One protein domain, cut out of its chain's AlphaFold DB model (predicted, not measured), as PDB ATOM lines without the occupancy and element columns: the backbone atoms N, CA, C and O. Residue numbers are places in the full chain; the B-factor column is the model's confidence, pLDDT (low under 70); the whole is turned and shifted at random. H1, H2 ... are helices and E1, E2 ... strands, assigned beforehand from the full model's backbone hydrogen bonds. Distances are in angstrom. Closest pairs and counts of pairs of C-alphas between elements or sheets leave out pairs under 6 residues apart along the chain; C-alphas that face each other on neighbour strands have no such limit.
ATOM      1  N   ASP A  14     -18.050 -55.884 -16.478       65.25
ATOM      2  CA  ASP A  14     -18.191 -55.758 -17.931       65.25
ATOM      3  C   ASP A  14     -17.669 -54.413 -18.469       65.25
ATOM      4  O   ASP A  14     -17.119 -54.343 -19.563       65.25
ATOM      5  N   LEU A  15     -17.768 -53.326 -17.687       64.88
ATOM      6  CA  LEU A  15     -17.234 -52.014 -18.086       64.88
ATOM      7  C   LEU A  15     -15.700 -51.974 -18.078       64.88
ATOM      8  O   LEU A  15     -15.096 -51.113 -18.715       64.88
ATOM      9  N   PHE A  16     -15.069 -52.881 -17.337       70.06
ATOM     10  CA  PHE A  16     -13.623 -52.947 -17.151       70.06
ATOM     11  C   PHE A  16     -13.019 -54.252 -17.676       70.06
ATOM     12  O   PHE A  16     -11.819 -54.458 -17.512       70.06
ATOM     13  N   GLU A  17     -13.804 -55.116 -18.320       72.56
ATOM     14  CA  GLU A  17     -13.336 -56.401 -18.843       72.56
ATOM     15  C   GLU A  17     -12.201 -56.189 -19.852       72.56
ATOM     16  O   GLU A  17     -11.111 -56.736 -19.685       72.56
ATOM     17  N   ASP A  18     -12.394 -55.278 -20.809       71.50
ATOM     18  CA  ASP A  18     -11.367 -54.897 -21.784       71.50
ATOM     19  C   ASP A  18     -10.107 -54.321 -21.121       71.50
ATOM     20  O   ASP A  18      -8.985 -54.603 -21.547       71.50
ATOM     21  N   LEU A  19     -10.271 -53.534 -20.051       78.38
ATOM     22  CA  LEU A  19      -9.155 -52.980 -19.282       78.38
ATOM     23  C   LEU A  19      -8.353 -54.098 -18.601       78.38
ATOM     24  O   LEU A  19      -7.121 -54.080 -18.645       78.38
ATOM     25  N   ILE A  20      -9.039 -55.060 -17.978       79.56
ATOM     26  CA  ILE A  20      -8.425 -56.202 -17.291       79.56
ATOM     27  C   ILE A  20      -7.688 -57.081 -18.305       79.56
ATOM     28  O   ILE A  20      -6.509 -57.376 -18.106       79.56
ATOM     29  N   LEU A  21      -8.341 -57.434 -19.415       79.81
ATOM     30  CA  LEU A  21      -7.765 -58.260 -20.476       79.81
ATOM     31  C   LEU A  21      -6.548 -57.592 -21.124       79.81
ATOM     32  O   LEU A  21      -5.504 -58.224 -21.302       79.81
ATOM     33  N   ALA A  22      -6.649 -56.301 -21.452       78.19
ATOM     34  CA  ALA A  22      -5.531 -55.562 -22.016       78.19
ATOM     35  C   ALA A  22      -4.373 -55.473 -21.010       78.19
ATOM     36  O   ALA A  22      -3.228 -55.742 -21.373       78.19
ATOM     37  N   SER A  23      -4.654 -55.166 -19.739       82.06
ATOM     38  CA  SER A  23      -3.638 -55.120 -18.685       82.06
ATOM     39  C   SER A  23      -2.902 -56.453 -18.536       82.06
ATOM     40  O   SER A  23      -1.670 -56.467 -18.515       82.06
ATOM     41  N   ASP A  24      -3.634 -57.566 -18.474       83.50
ATOM     42  CA  ASP A  24      -3.058 -58.909 -18.359       83.50
ATOM     43  C   ASP A  24      -2.157 -59.244 -19.559       83.50
ATOM     44  O   ASP A  24      -0.998 -59.637 -19.395       83.50
ATOM     45  N   SER A  25      -2.625 -58.961 -20.777       83.12
ATOM     46  CA  SER A  25      -1.856 -59.162 -22.012       83.12
ATOM     47  C   SER A  25      -0.552 -58.347 -22.046       83.12
ATOM     48  O   SER A  25       0.525 -58.875 -22.369       83.12
ATOM     49  N   HIS A  26      -0.609 -57.068 -21.658       82.19
ATOM     50  CA  HIS A  26       0.573 -56.210 -21.560       82.19
ATOM     51  C   HIS A  26       1.556 -56.722 -20.504       82.19
ATOM     52  O   HIS A  26       2.765 -56.762 -20.751       82.19
ATOM     53  N   MET A  27       1.049 -57.151 -19.350       84.94
ATOM     54  CA  MET A  27       1.863 -57.666 -18.254       84.94
ATOM     55  C   MET A  27       2.557 -58.980 -18.634       84.94
ATOM     56  O   MET A  27       3.771 -59.100 -18.459       84.94
ATOM     57  N   ASN A  28       1.835 -59.916 -19.253       86.12
ATOM     58  CA  ASN A  28       2.399 -61.161 -19.768       86.12
ATOM     59  C   ASN A  28       3.500 -60.893 -20.808       86.12
ATOM     60  O   ASN A  28       4.584 -61.473 -20.747       86.12
ATOM     61  N   THR A  29       3.275 -59.949 -21.725       83.56
ATOM     62  CA  THR A  29       4.280 -59.566 -22.730       83.56
ATOM     63  C   THR A  29       5.558 -59.038 -22.082       83.56
ATOM     64  O   THR A  29       6.659 -59.452 -22.462       83.56
ATOM     65  N   VAL A  30       5.429 -58.159 -21.084       84.94
ATOM     66  CA  VAL A  30       6.570 -57.645 -20.317       84.94
ATOM     67  C   VAL A  30       7.318 -58.780 -19.622       84.94
ATOM     68  O   VAL A  30       8.534 -58.891 -19.782       84.94
ATOM     69  N   MET A  31       6.607 -59.662 -18.919       86.62
ATOM     70  CA  MET A  31       7.206 -60.791 -18.205       86.62
ATOM     71  C   MET A  31       7.955 -61.742 -19.144       86.62
ATOM     72  O   MET A  31       9.100 -62.096 -18.870       86.62
ATOM     73  N   VAL A  32       7.361 -62.107 -20.285       87.25
ATOM     74  CA  VAL A  32       7.998 -62.979 -21.286       87.25
ATOM     75  C   VAL A  32       9.274 -62.344 -21.837       87.25
ATOM     76  O   VAL A  32      10.278 -63.033 -22.025       87.25
ATOM     77  N   LYS A  33       9.254 -61.036 -22.102       84.62
ATOM     78  CA  LYS A  33      10.409 -60.303 -22.631       84.62
ATOM     79  C   LYS A  33      11.549 -60.198 -21.623       84.62
ATOM     80  O   LYS A  33      12.701 -60.415 -21.994       84.62
ATOM     81  N   VAL A  34      11.232 -59.947 -20.356       85.06
ATOM     82  CA  VAL A  34      12.226 -59.939 -19.276       85.06
ATOM     83  C   VAL A  34      12.803 -61.341 -19.056       85.06
ATOM     84  O   VAL A  34      14.020 -61.501 -19.015       85.06
ATOM     85  N   ALA A  35      11.965 -62.381 -19.012       86.88
ATOM     86  CA  ALA A  35      12.409 -63.763 -18.808       86.88
ATOM     87  C   ALA A  35      13.313 -64.290 -19.938       86.88
ATOM     88  O   ALA A  35      14.194 -65.110 -19.693       86.88
ATOM     89  N   LYS A  36      13.124 -63.807 -21.174       89.00
ATOM     90  CA  LYS A  36      13.990 -64.123 -22.325       89.00
ATOM     91  C   LYS A  36      15.334 -63.385 -22.310       89.00
ATOM     92  O   LYS A  36      16.195 -63.707 -23.120       89.00
ATOM     93  N   GLY A  37      15.517 -62.416 -21.411       84.31
ATOM     94  CA  GLY A  37      16.704 -61.563 -21.370       84.31
ATOM     95  C   GLY A  37      16.707 -60.454 -22.427       84.31
ATOM     96  O   GLY A  37      17.717 -59.770 -22.569       84.31
ATOM     97  N   ASP A  38      15.590 -60.240 -23.140       82.44
ATOM     98  CA  ASP A  38      15.457 -59.152 -24.121       82.44
ATOM     99  C   ASP A  38      15.514 -57.775 -23.422       82.44
ATOM    100  O   ASP A  38      15.923 -56.782 -24.024       82.44
ATOM    101  N   PHE A  39      15.100 -57.709 -22.147       78.81
ATOM    102  CA  PHE A  39      15.097 -56.506 -21.307       78.81
ATOM    103  C   PHE A  39      15.463 -56.848 -19.855       78.81
ATOM    104  O   PHE A  39      15.075 -57.897 -19.348       78.81
ATOM    105  N   ALA A  40      16.164 -55.943 -19.162       79.69
ATOM    106  CA  ALA A  40      16.539 -56.122 -17.752       79.69
ATOM    107  C   ALA A  40      15.355 -55.952 -16.780       79.69
ATOM    108  O   ALA A  40      15.337 -56.539 -15.702       79.69
ATOM    109  N   SER A  41      14.374 -55.134 -17.160       81.44
ATOM    110  CA  SER A  41      13.144 -54.883 -16.412       81.44
ATOM    111  C   SER A  41      12.081 -54.299 -17.344       81.44
ATOM    112  O   SER A  41      12.384 -53.852 -18.454       81.44
ATOM    113  N   GLY A  42      10.826 -54.301 -16.898       81.00
ATOM    114  CA  GLY A  42       9.726 -53.657 -17.602       81.00
ATOM    115  C   GLY A  42       8.587 -53.302 -16.652       81.00
ATOM    116  O   GLY A  42       8.457 -53.884 -15.579       81.00
ATOM    117  N   GLU A  43       7.782 -52.328 -17.056       82.44
ATOM    118  CA  GLU A  43       6.704 -51.745 -16.260       82.44
ATOM    119  C   GLU A  43       5.454 -51.584 -17.127       82.44
ATOM    120  O   GLU A  43       5.552 -51.302 -18.326       82.44
ATOM    121  N   VAL A  44       4.283 -51.730 -16.507       81.69
ATOM    122  CA  VAL A  44       2.977 -51.464 -17.119       81.69
ATOM    123  C   VAL A  44       2.303 -50.346 -16.331       81.69
ATOM    124  O   VAL A  44       2.101 -50.459 -15.127       81.69
ATOM    125  N   ASN A  45       1.974 -49.259 -17.022       81.25
ATOM    126  CA  ASN A  45       1.308 -48.087 -16.473       81.25
ATOM    127  C   ASN A  45      -0.138 -48.053 -16.958       81.25
ATOM    128  O   ASN A  45      -0.390 -48.062 -18.164       81.25
ATOM    129  N   ILE A  46      -1.075 -47.960 -16.017       82.38
ATOM    130  CA  ILE A  46      -2.509 -47.864 -16.289       82.38
ATOM    131  C   ILE A  46      -2.978 -46.486 -15.832       82.38
ATOM    132  O   ILE A  46      -2.809 -46.118 -14.669       82.38
ATOM    133  N   ARG A  47      -3.575 -45.714 -16.741       81.69
ATOM    134  CA  ARG A  47      -4.179 -44.415 -16.431       81.69
ATOM    135  C   ARG A  47      -5.671 -44.477 -16.701       81.69
ATOM    136  O   ARG A  47      -6.070 -44.648 -17.846       81.69
ATOM    137  N   ILE A  48      -6.472 -44.281 -15.661       80.06
ATOM    138  CA  ILE A  48      -7.933 -44.203 -15.746       80.06
ATOM    139  C   ILE A  48      -8.326 -42.740 -15.547       80.06
ATOM    140  O   ILE A  48      -7.933 -42.119 -14.562       80.06
ATOM    141  N   ASN A  49      -9.074 -42.178 -16.492       79.44
ATOM    142  CA  ASN A  49      -9.659 -40.849 -16.388       79.44
ATOM    143  C   ASN A  49     -11.181 -40.992 -16.328       79.44
ATOM    144  O   ASN A  49     -11.790 -41.593 -17.215       79.44
ATOM    145  N   PHE A  50     -11.772 -40.409 -15.292       79.00
ATOM    146  CA  PHE A  50     -13.212 -40.323 -15.111       79.00
ATOM    147  C   PHE A  50     -13.659 -38.875 -15.321       79.00
ATOM    148  O   PHE A  50     -13.118 -37.958 -14.703       79.00
ATOM    149  N   SER A  51     -14.648 -38.676 -16.181       80.06
ATOM    150  CA  SER A  51     -15.357 -37.409 -16.361       80.06
ATOM    151  C   SER A  51     -16.855 -37.675 -16.493       80.06
ATOM    152  O   SER A  51     -17.279 -38.828 -16.535       80.06
ATOM    153  N   TYR A  52     -17.669 -36.626 -16.554       78.00
ATOM    154  CA  TYR A  52     -19.095 -36.749 -16.839       78.00
ATOM    155  C   TYR A  52     -19.552 -35.626 -17.769       78.00
ATOM    156  O   TYR A  52     -18.985 -34.533 -17.750       78.00
ATOM    157  N   GLU A  53     -20.591 -35.897 -18.548       76.75
ATOM    158  CA  GLU A  53     -21.330 -34.913 -19.338       76.75
ATOM    159  C   GLU A  53     -22.773 -34.848 -18.835       76.75
ATOM    160  O   GLU A  53     -23.301 -35.823 -18.305       76.75
ATOM    161  N   VAL A  54     -23.399 -33.674 -18.916       75.69
ATOM    162  CA  VAL A  54     -24.808 -33.510 -18.539       75.69
ATOM    163  C   VAL A  54     -25.636 -33.632 -19.808       75.69
ATOM    164  O   VAL A  54     -25.516 -32.788 -20.692       75.69
ATOM    165  N   GLU A  55     -26.460 -34.670 -19.886       71.56
ATOM    166  CA  GLU A  55     -27.368 -34.919 -21.006       71.56
ATOM    167  C   GLU A  55     -28.827 -34.776 -20.554       71.56
ATOM    168  O   GLU A  55     -29.145 -34.837 -19.361       71.56
ATOM    169  N   GLU A  56     -29.717 -34.546 -21.516       68.06
ATOM    170  CA  GLU A  56     -31.160 -34.444 -21.307       68.06
ATOM    171  C   GLU A  56     -31.842 -35.652 -21.957       68.06
ATOM    172  O   GLU A  56     -31.641 -35.921 -23.141       68.06
ATOM    173  N   VAL A  57     -32.644 -36.384 -21.183       67.31
ATOM    174  CA  VAL A  57     -33.471 -37.488 -21.682       67.31
ATOM    175  C   VAL A  57     -34.932 -37.056 -21.679       67.31
ATOM    176  O   VAL A  57     -35.427 -36.494 -20.698       67.31
ATOM    177  N   ASN A  58     -35.614 -37.332 -22.791       60.75
ATOM    178  CA  ASN A  58     -37.040 -37.075 -22.952       60.75
ATOM    179  C   ASN A  58     -37.824 -38.310 -22.539       60.75
ATOM    180  O   ASN A  58     -37.677 -39.380 -23.131       60.75
ATOM    181  N   ILE A  59     -38.678 -38.145 -21.542       63.75
ATOM    182  CA  ILE A  59     -39.450 -39.239 -20.970       63.75
ATOM    183  C   ILE A  59     -40.896 -39.032 -21.396       63.75
ATOM    184  O   ILE A  59     -41.502 -38.042 -20.973       63.75
ATOM    185  N   PRO A  60     -41.458 -39.919 -22.229       52.62
ATOM    186  CA  PRO A  60     -42.860 -39.820 -22.597       52.62
ATOM    187  C   PRO A  60     -43.730 -40.083 -21.362       52.62
ATOM    188  O   PRO A  60     -43.594 -41.122 -20.710       52.62
ATOM    189  N   LYS A  61     -44.627 -39.149 -21.033       55.31
ATOM    190  CA  LYS A  61     -45.721 -39.386 -20.084       55.31
ATOM    191  C   LYS A  61     -46.955 -39.905 -20.824       55.31
ATOM    192  O   LYS A  61     -46.992 -39.989 -22.045       55.31
ATOM    193  N   ALA A  62     -47.959 -40.338 -20.061       46.25
ATOM    194  CA  ALA A  62     -49.261 -40.673 -20.621       46.25
ATOM    195  C   ALA A  62     -49.971 -39.387 -21.085       46.25
ATOM    196  O   ALA A  62     -50.141 -38.463 -20.292       46.25
ATOM    197  N   GLY A  63     -50.402 -39.357 -22.351       52.34
ATOM    198  CA  GLY A  63     -50.789 -38.120 -23.049       52.34
ATOM    199  C   GLY A  63     -49.564 -37.461 -23.692       52.34
ATOM    200  O   GLY A  63     -48.456 -37.755 -23.278       52.34
ATOM    201  N   ASP A  64     -49.744 -36.614 -24.707       54.34
ATOM    202  CA  ASP A  64     -48.696 -35.982 -25.553       54.34
ATOM    203  C   ASP A  64     -47.638 -35.103 -24.816       54.34
ATOM    204  O   ASP A  64     -46.981 -34.261 -25.426       54.34
ATOM    205  N   ASP A  65     -47.457 -35.278 -23.506       54.09
ATOM    206  CA  ASP A  65     -46.492 -34.576 -22.666       54.09
ATOM    207  C   ASP A  65     -45.168 -35.343 -22.524       54.09
ATOM    208  O   ASP A  65     -45.121 -36.558 -22.306       54.09
ATOM    209  N   PHE A  66     -44.067 -34.589 -22.555       59.06
ATOM    210  CA  PHE A  66     -42.711 -35.084 -22.320       59.06
ATOM    211  C   PHE A  66     -42.115 -34.406 -21.086       59.06
ATOM    212  O   PHE A  66     -42.210 -33.190 -20.927       59.06
ATOM    213  N   GLU A  67     -41.463 -35.179 -20.217       59.38
ATOM    214  CA  GLU A  67     -40.645 -34.631 -19.132       59.38
ATOM    215  C   GLU A  67     -39.173 -34.627 -19.562       59.38
ATOM    216  O   GLU A  67     -38.612 -35.682 -19.864       59.38
ATOM    217  N   ILE A  68     -38.556 -33.440 -19.609       62.44
ATOM    218  CA  ILE A  68     -37.118 -33.283 -19.867       62.44
ATOM    219  C   ILE A  68     -36.396 -33.435 -18.532       62.44
ATOM    220  O   ILE A  68     -36.528 -32.577 -17.655       62.44
ATOM    221  N   ARG A  69     -35.620 -34.509 -18.366       65.38
ATOM    222  CA  ARG A  69     -34.769 -34.693 -17.183       65.38
ATOM    223  C   ARG A  69     -33.299 -34.660 -17.548       65.38
ATOM    224  O   ARG A  69     -32.868 -35.288 -18.510       65.38
ATOM    225  N   ARG A  70     -32.528 -33.947 -16.727       65.50
ATOM    226  CA  ARG A  70     -31.069 -33.876 -16.819       65.50
ATOM    227  C   ARG A  70     -30.449 -35.019 -16.035       65.50
ATOM    228  O   ARG A  70     -30.789 -35.208 -14.871       65.50
ATOM    229  N   TYR A  71     -29.509 -35.725 -16.645       67.94
ATOM    230  CA  TYR A  71     -28.713 -36.750 -15.979       67.94
ATOM    231  C   TYR A  71     -27.225 -36.544 -16.257       67.94
ATOM    232  O   TYR A  71     -26.828 -35.911 -17.236       67.94
ATOM    233  N   LYS A  72     -26.387 -37.056 -15.353       73.06
ATOM    234  CA  LYS A  72     -24.929 -37.037 -15.499       73.06
ATOM    235  C   LYS A  72     -24.493 -38.339 -16.154       73.06
ATOM    236  O   LYS A  72     -24.466 -39.381 -15.499       73.06
ATOM    237  N   ARG A  73     -24.143 -38.281 -17.433       75.88
ATOM    238  CA  ARG A  73     -23.570 -39.390 -18.184       75.88
ATOM    239  C   ARG A  73     -22.085 -39.549 -17.823       75.88
ATOM    240  O   ARG A  73     -21.320 -38.602 -18.007       75.88
ATOM    241  N   PRO A  74     -21.636 -40.709 -17.318       72.75
ATOM    242  CA  PRO A  74     -20.230 -40.961 -17.025       72.75
ATOM    243  C   PRO A  74     -19.440 -41.097 -18.321       72.75
ATOM    244  O   PRO A  74     -19.942 -41.621 -19.302       72.75
ATOM    245  N   ILE A  75     -18.176 -40.701 -18.326       77.25
ATOM    246  CA  ILE A  75     -17.233 -40.951 -19.414       77.25
ATOM    247  C   ILE A  75     -15.973 -41.519 -18.780       77.25
ATOM    248  O   ILE A  75     -15.268 -40.833 -18.035       77.25
ATOM    249  N   ILE A  76     -15.694 -42.786 -19.077       79.19
ATOM    250  CA  ILE A  76     -14.534 -43.506 -18.554       79.19
ATOM    251  C   ILE A  76     -13.578 -43.757 -19.712       79.19
ATOM    252  O   ILE A  76     -13.902 -44.454 -20.675       79.19
ATOM    253  N   LYS A  77     -12.384 -43.176 -19.614       77.62
ATOM    254  CA  LYS A  77     -11.295 -43.374 -20.575       77.62
ATOM    255  C   LYS A  77     -10.131 -44.037 -19.871       77.62
ATOM    256  O   LYS A  77      -9.763 -43.618 -18.774       77.62
ATOM    257  N   TYR A  78      -9.512 -45.012 -20.514       78.31
ATOM    258  CA  TYR A  78      -8.319 -45.651 -19.989       78.31
ATOM    259  C   TYR A  78      -7.216 -45.724 -21.039       78.31
ATOM    260  O   TYR A  78      -7.464 -45.842 -22.237       78.31
ATOM    261  N   ALA A  79      -5.984 -45.616 -20.558       77.69
ATOM    262  CA  ALA A  79      -4.779 -45.733 -21.358       77.69
ATOM    263  C   ALA A  79      -3.818 -46.693 -20.659       77.69
ATOM    264  O   ALA A  79      -3.453 -46.471 -19.499       77.69
ATOM    265  N   ILE A  80      -3.396 -47.738 -21.368       77.19
ATOM    266  CA  ILE A  80      -2.409 -48.707 -20.886       77.19
ATOM    267  C   ILE A  80      -1.138 -48.547 -21.712       77.19
ATOM    268  O   ILE A  80      -1.173 -48.562 -22.944       77.19
ATOM    269  N   LYS A  81      -0.005 -48.359 -21.030       78.94
ATOM    270  CA  LYS A  81       1.309 -48.163 -21.656       78.94
ATOM    271  C   LYS A  81       2.348 -49.052 -20.996       78.94
ATOM    272  O   LYS A  81       2.420 -49.110 -19.772       78.94
ATOM    273  N   SER A  82       3.192 -49.693 -21.798       74.69
ATOM    274  CA  SER A  82       4.344 -50.449 -21.299       74.69
ATOM    275  C   SER A  82       5.651 -49.678 -21.500       74.69
ATOM    276  O   SER A  82       5.764 -48.865 -22.419       74.69
ATOM    277  N   SER A  83       6.655 -49.921 -20.654       71.19
ATOM    278  CA  SER A  83       7.984 -49.296 -20.784       71.19
ATOM    279  C   SER A  83       8.868 -49.925 -21.872       71.19
ATOM    280  O   SER A  83       9.968 -49.438 -22.152       71.19
ATOM    281  N   LEU A  84       8.393 -50.986 -22.534       70.94
ATOM    282  CA  LEU A  84       9.088 -51.623 -23.646       70.94
ATOM    283  C   LEU A  84       9.029 -50.705 -24.876       70.94
ATOM    284  O   LEU A  84       8.002 -50.632 -25.549       70.94
ATOM    285  N   LYS A  85      10.152 -50.035 -25.176       54.53
ATOM    286  CA  LYS A  85      10.362 -48.972 -26.191       54.53
ATOM    287  C   LYS A  85       9.773 -49.179 -27.605       54.53
ATOM    288  O   LYS A  85       9.820 -48.240 -28.392       54.53
ATOM    289  N   GLN A  86       9.247 -50.353 -27.953       51.25
ATOM    290  CA  GLN A  86       8.654 -50.651 -29.264       51.25
ATOM    291  C   GLN A  86       7.137 -50.900 -29.258       51.25
ATOM    292  O   GLN A  86       6.569 -51.111 -30.326       51.25
ATOM    293  N   SER A  87       6.460 -50.920 -28.110       49.84
ATOM    294  CA  SER A  87       5.341 -51.861 -27.984       49.84
ATOM    295  C   SER A  87       4.136 -51.284 -27.243       49.84
ATOM    296  O   SER A  87       4.129 -51.183 -26.019       49.84
ATOM    297  N   PHE A  88       3.102 -51.015 -28.043       53.31
ATOM    298  CA  PHE A  88       1.685 -51.029 -27.688       53.31
ATOM    299  C   PHE A  88       1.246 -49.992 -26.640       53.31
ATOM    300  O   PHE A  88       1.459 -50.137 -25.437       53.31
ATOM    301  N   SER A  89       0.572 -48.948 -27.121       51.94
ATOM    302  CA  SER A  89      -0.359 -48.158 -26.320       51.94
ATOM    303  C   SER A  89      -1.772 -48.549 -26.724       51.94
ATOM    304  O   SER A  89      -2.127 -48.395 -27.893       51.94
ATOM    305  N   ASN A  90      -2.561 -49.030 -25.767       59.50
ATOM    306  CA  ASN A  90      -3.995 -49.192 -25.958       59.50
ATOM    307  C   ASN A  90      -4.687 -48.012 -25.277       59.50
ATOM    308  O   ASN A  90      -4.658 -47.893 -24.050       59.50
ATOM    309  N   ASP A  91      -5.267 -47.136 -26.095       60.81
ATOM    310  CA  ASP A  91      -6.184 -46.091 -25.658       60.81
ATOM    311  C   ASP A  91      -7.596 -46.564 -25.994       60.81
ATOM    312  O   ASP A  91      -7.901 -46.842 -27.156       60.81
ATOM    313  N   ALA A  92      -8.452 -46.678 -24.985       59.94
ATOM    314  CA  ALA A  92      -9.830 -47.081 -25.194       59.94
ATOM    315  C   ALA A  92     -10.785 -46.341 -24.255       59.94
ATOM    316  O   ALA A  92     -10.414 -45.756 -23.231       59.94
ATOM    317  N   SER A  93     -12.040 -46.304 -24.680       60.38
ATOM    318  CA  SER A  93     -13.139 -45.650 -23.985       60.38
ATOM    319  C   SER A  93     -14.262 -46.647 -23.811       60.38
ATOM    320  O   SER A  93     -14.613 -47.342 -24.763       60.38
ATOM    321  N   VAL A  94     -14.835 -46.688 -22.617       65.31
ATOM    322  CA  VAL A  94     -15.976 -47.557 -22.345       65.31
ATOM    323  C   VAL A  94     -17.241 -46.871 -22.865       65.31
ATOM    324  O   VAL A  94     -17.436 -45.691 -22.556       65.31
ATOM    325  N   PRO A  95     -18.098 -47.556 -23.643       62.78
ATOM    326  CA  PRO A  95     -19.404 -47.023 -24.004       62.78
ATOM    327  C   PRO A  95     -20.279 -46.916 -22.751       62.78
ATOM    328  O   PRO A  95     -20.551 -47.896 -22.059       62.78
ATOM    329  N   THR A  96     -20.699 -45.693 -22.448       61.16
ATOM    330  CA  THR A  96     -21.470 -45.338 -21.248       61.16
ATOM    331  C   THR A  96     -22.833 -44.732 -21.582       61.16
ATOM    332  O   THR A  96     -23.461 -44.149 -20.702       61.16
ATOM    333  N   ASP A  97     -23.294 -44.857 -22.832       64.00
ATOM    334  CA  ASP A  97     -24.534 -44.239 -23.336       64.00
ATOM    335  C   ASP A  97     -25.767 -44.561 -22.475       64.00
ATOM    336  O   ASP A  97     -26.634 -43.712 -22.308       64.00
ATOM    337  N   ASN A  98     -25.807 -45.743 -21.851       64.25
ATOM    338  CA  ASN A  98     -26.937 -46.184 -21.028       64.25
ATOM    339  C   ASN A  98     -26.646 -46.131 -19.522       64.25
ATOM    340  O   ASN A  98     -27.344 -46.789 -18.756       64.25
ATOM    341  N   TYR A  99     -25.612 -45.412 -19.079       68.31
ATOM    342  CA  TYR A  99     -25.251 -45.321 -17.662       68.31
ATOM    343  C   TYR A  99     -25.427 -43.901 -17.125       68.31
ATOM    344  O   TYR A  99     -25.158 -42.918 -17.808       68.31
ATOM    345  N   MET A 100     -25.825 -43.799 -15.861       71.44
ATOM    346  CA  MET A 100     -25.885 -42.546 -15.112       71.44
ATOM    347  C   MET A 100     -24.981 -42.600 -13.881       71.44
ATOM    348  O   MET A 100     -24.796 -43.663 -13.283       71.44
ATOM    349  N   VAL A 101     -24.432 -41.444 -13.513       68.75
ATOM    350  CA  VAL A 101     -23.672 -41.250 -12.276       68.75
ATOM    351  C   VAL A 101     -24.617 -40.852 -11.158       68.75
ATOM    352  O   VAL A 101     -25.266 -39.809 -11.243       68.75
ATOM    353  N   ASP A 102     -24.605 -41.639 -10.094       66.38
ATOM    354  CA  ASP A 102     -25.278 -41.340  -8.839       66.38
ATOM    355  C   ASP A 102     -24.244 -41.244  -7.705       66.38
ATOM    356  O   ASP A 102     -23.211 -41.923  -7.738       66.38
ATOM    357  N   ILE A 103     -24.465 -40.353  -6.742       61.56
ATOM    358  CA  ILE A 103     -23.555 -40.133  -5.610       61.56
ATOM    359  C   ILE A 103     -24.375 -40.273  -4.336       61.56
ATOM    360  O   ILE A 103     -25.166 -39.395  -4.020       61.56
ATOM    361  N   ASP A 104     -24.126 -41.349  -3.596       56.84
ATOM    362  CA  ASP A 104     -24.812 -41.648  -2.340       56.84
ATOM    363  C   ASP A 104     -23.774 -41.848  -1.223       56.84
ATOM    364  O   ASP A 104     -22.861 -42.675  -1.358       56.84
ATOM    365  N   ASP A 105     -23.888 -41.023  -0.176       45.97
ATOM    366  CA  ASP A 105     -23.221 -40.989   1.143       45.97
ATOM    367  C   ASP A 105     -21.690 -41.192   1.265       45.97
ATOM    368  O   ASP A 105     -21.157 -41.065   2.366       45.97
ATOM    369  N   ASN A 106     -20.971 -41.508   0.176       56.75
ATOM    370  CA  ASN A 106     -19.503 -41.476  -0.032       56.75
ATOM    371  C   ASN A 106     -19.034 -42.337  -1.226       56.75
ATOM    372  O   ASN A 106     -17.828 -42.504  -1.431       56.75
ATOM    373  N   ALA A 107     -19.941 -42.927  -2.007       55.91
ATOM    374  CA  ALA A 107     -19.584 -43.774  -3.140       55.91
ATOM    375  C   ALA A 107     -20.224 -43.264  -4.431       55.91
ATOM    376  O   ALA A 107     -21.425 -43.006  -4.484       55.91
ATOM    377  N   LEU A 108     -19.418 -43.179  -5.491       61.00
ATOM    378  CA  LEU A 108     -19.937 -43.022  -6.846       61.00
ATOM    379  C   LEU A 108     -20.619 -44.343  -7.228       61.00
ATOM    380  O   LEU A 108     -20.117 -45.418  -6.895       61.00
ATOM    381  N   ARG A 109     -21.764 -44.295  -7.900       66.44
ATOM    382  CA  ARG A 109     -22.467 -45.469  -8.430       66.44
ATOM    383  C   ARG A 109     -22.775 -45.244  -9.907       66.44
ATOM    384  O   ARG A 109     -23.046 -44.120 -10.324       66.44
ATOM    385  N   LEU A 110     -22.682 -46.313 -10.699       67.44
ATOM    386  CA  LEU A 110     -23.084 -46.328 -12.107       67.44
ATOM    387  C   LEU A 110     -24.354 -47.166 -12.215       67.44
ATOM    388  O   LEU A 110     -24.295 -48.368 -11.961       67.44
ATOM    389  N   LYS A 111     -25.479 -46.544 -12.575       65.00
ATOM    390  CA  LYS A 111     -26.762 -47.236 -12.771       65.00
ATOM    391  C   LYS A 111     -27.110 -47.277 -14.256       65.00
ATOM    392  O   LYS A 111     -26.897 -46.284 -14.952       65.00
ATOM    393  N   ARG A 112     -27.635 -48.406 -14.745       63.66
ATOM    394  CA  ARG A 112     -28.201 -48.483 -16.099       63.66
ATOM    395  C   ARG A 112     -29.511 -47.701 -16.166       63.66
ATOM    396  O   ARG A 112     -30.366 -47.855 -15.301       63.66
ATOM    397  N   ILE A 113     -29.676 -46.899 -17.213       63.00
ATOM    398  CA  ILE A 113     -30.903 -46.135 -17.487       63.00
ATOM    399  C   ILE A 113     -32.088 -47.086 -17.755       63.00
ATOM    400  O   ILE A 113     -33.219 -46.753 -17.419       63.00
TER     401      ILE A 113
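This is residues 14 to 113 of the 126 residues of an uncharacterized protein of Anaerococcus tetradius ATCC 35098 (UniProt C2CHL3). A long two-stranded hairpin, E1 and E2, makes most of the length of a rod; toward one end E3 joins E2 and H1 packs along one face of this sheet, while the other end has the two strands alone. A second, small hairpin, E4 and E5, packs on E2 near Arg 73, and its tip, residues 103 to 108, sticks out. The printed part has 100 residues, in chain order H1 E1 E2 E3 E4 E5, of mixed class; both sheets, E1 - E2 - E3 and E4 - E5, are antiparallel. It is extended, with a radius of gyration of the C-alphas of 20.0 A and spans of 71 by 29 by 18 A.

E1, residues 44 to 60, E2, residues 66 to 82, and E3, residues 89 to 93, form a meander, each strand the antiparallel neighbour of the one before. N 51 and O 75 are 2.9 A apart, and N 80 and O 90 3.0 A, within hydrogen-bond range. E1 bends by 52 degrees at residue 54. H1, residues 17 to 35, is on one face of this sheet, two layers, at a height of 8.8 A, over E2 and along the strands, at 3 degrees to E2 on the local plane; the closest C-alphas of H1 and E2, His 26 and Ser 82, are 6.9 A apart. Every O i to N i+4 pair in H1 is within hydrogen-bond range. E4, residues 99 to 104, and E5, residues 107 to 112, form a hairpin, with N 102 and O 109 2.9 A apart. The closest C-alphas of E2 and E4, Arg 73 and Met 100, are 5.0 A apart. H1 is apart from E4 and E5.

E1 measures 47.6 A and E2 49.5 A from first to last C-alpha, H1 26.8 A. H1 begins at C-alpha 17 (-13.336, -56.401, -18.843), E1 ends at C-alpha 60 (-42.860, -39.820, -22.597), and E5 ends at C-alpha 112 (-28.201, -48.483, -16.099).

The two C-alphas farthest apart, those of Gly 37 and Gly 63, are 71.5 A apart. The printed part has no cut and no long link. Mean pLDDT of the printed part is 70.6; 46 residues are under 70, among them 56 to 71 and 85 to 99.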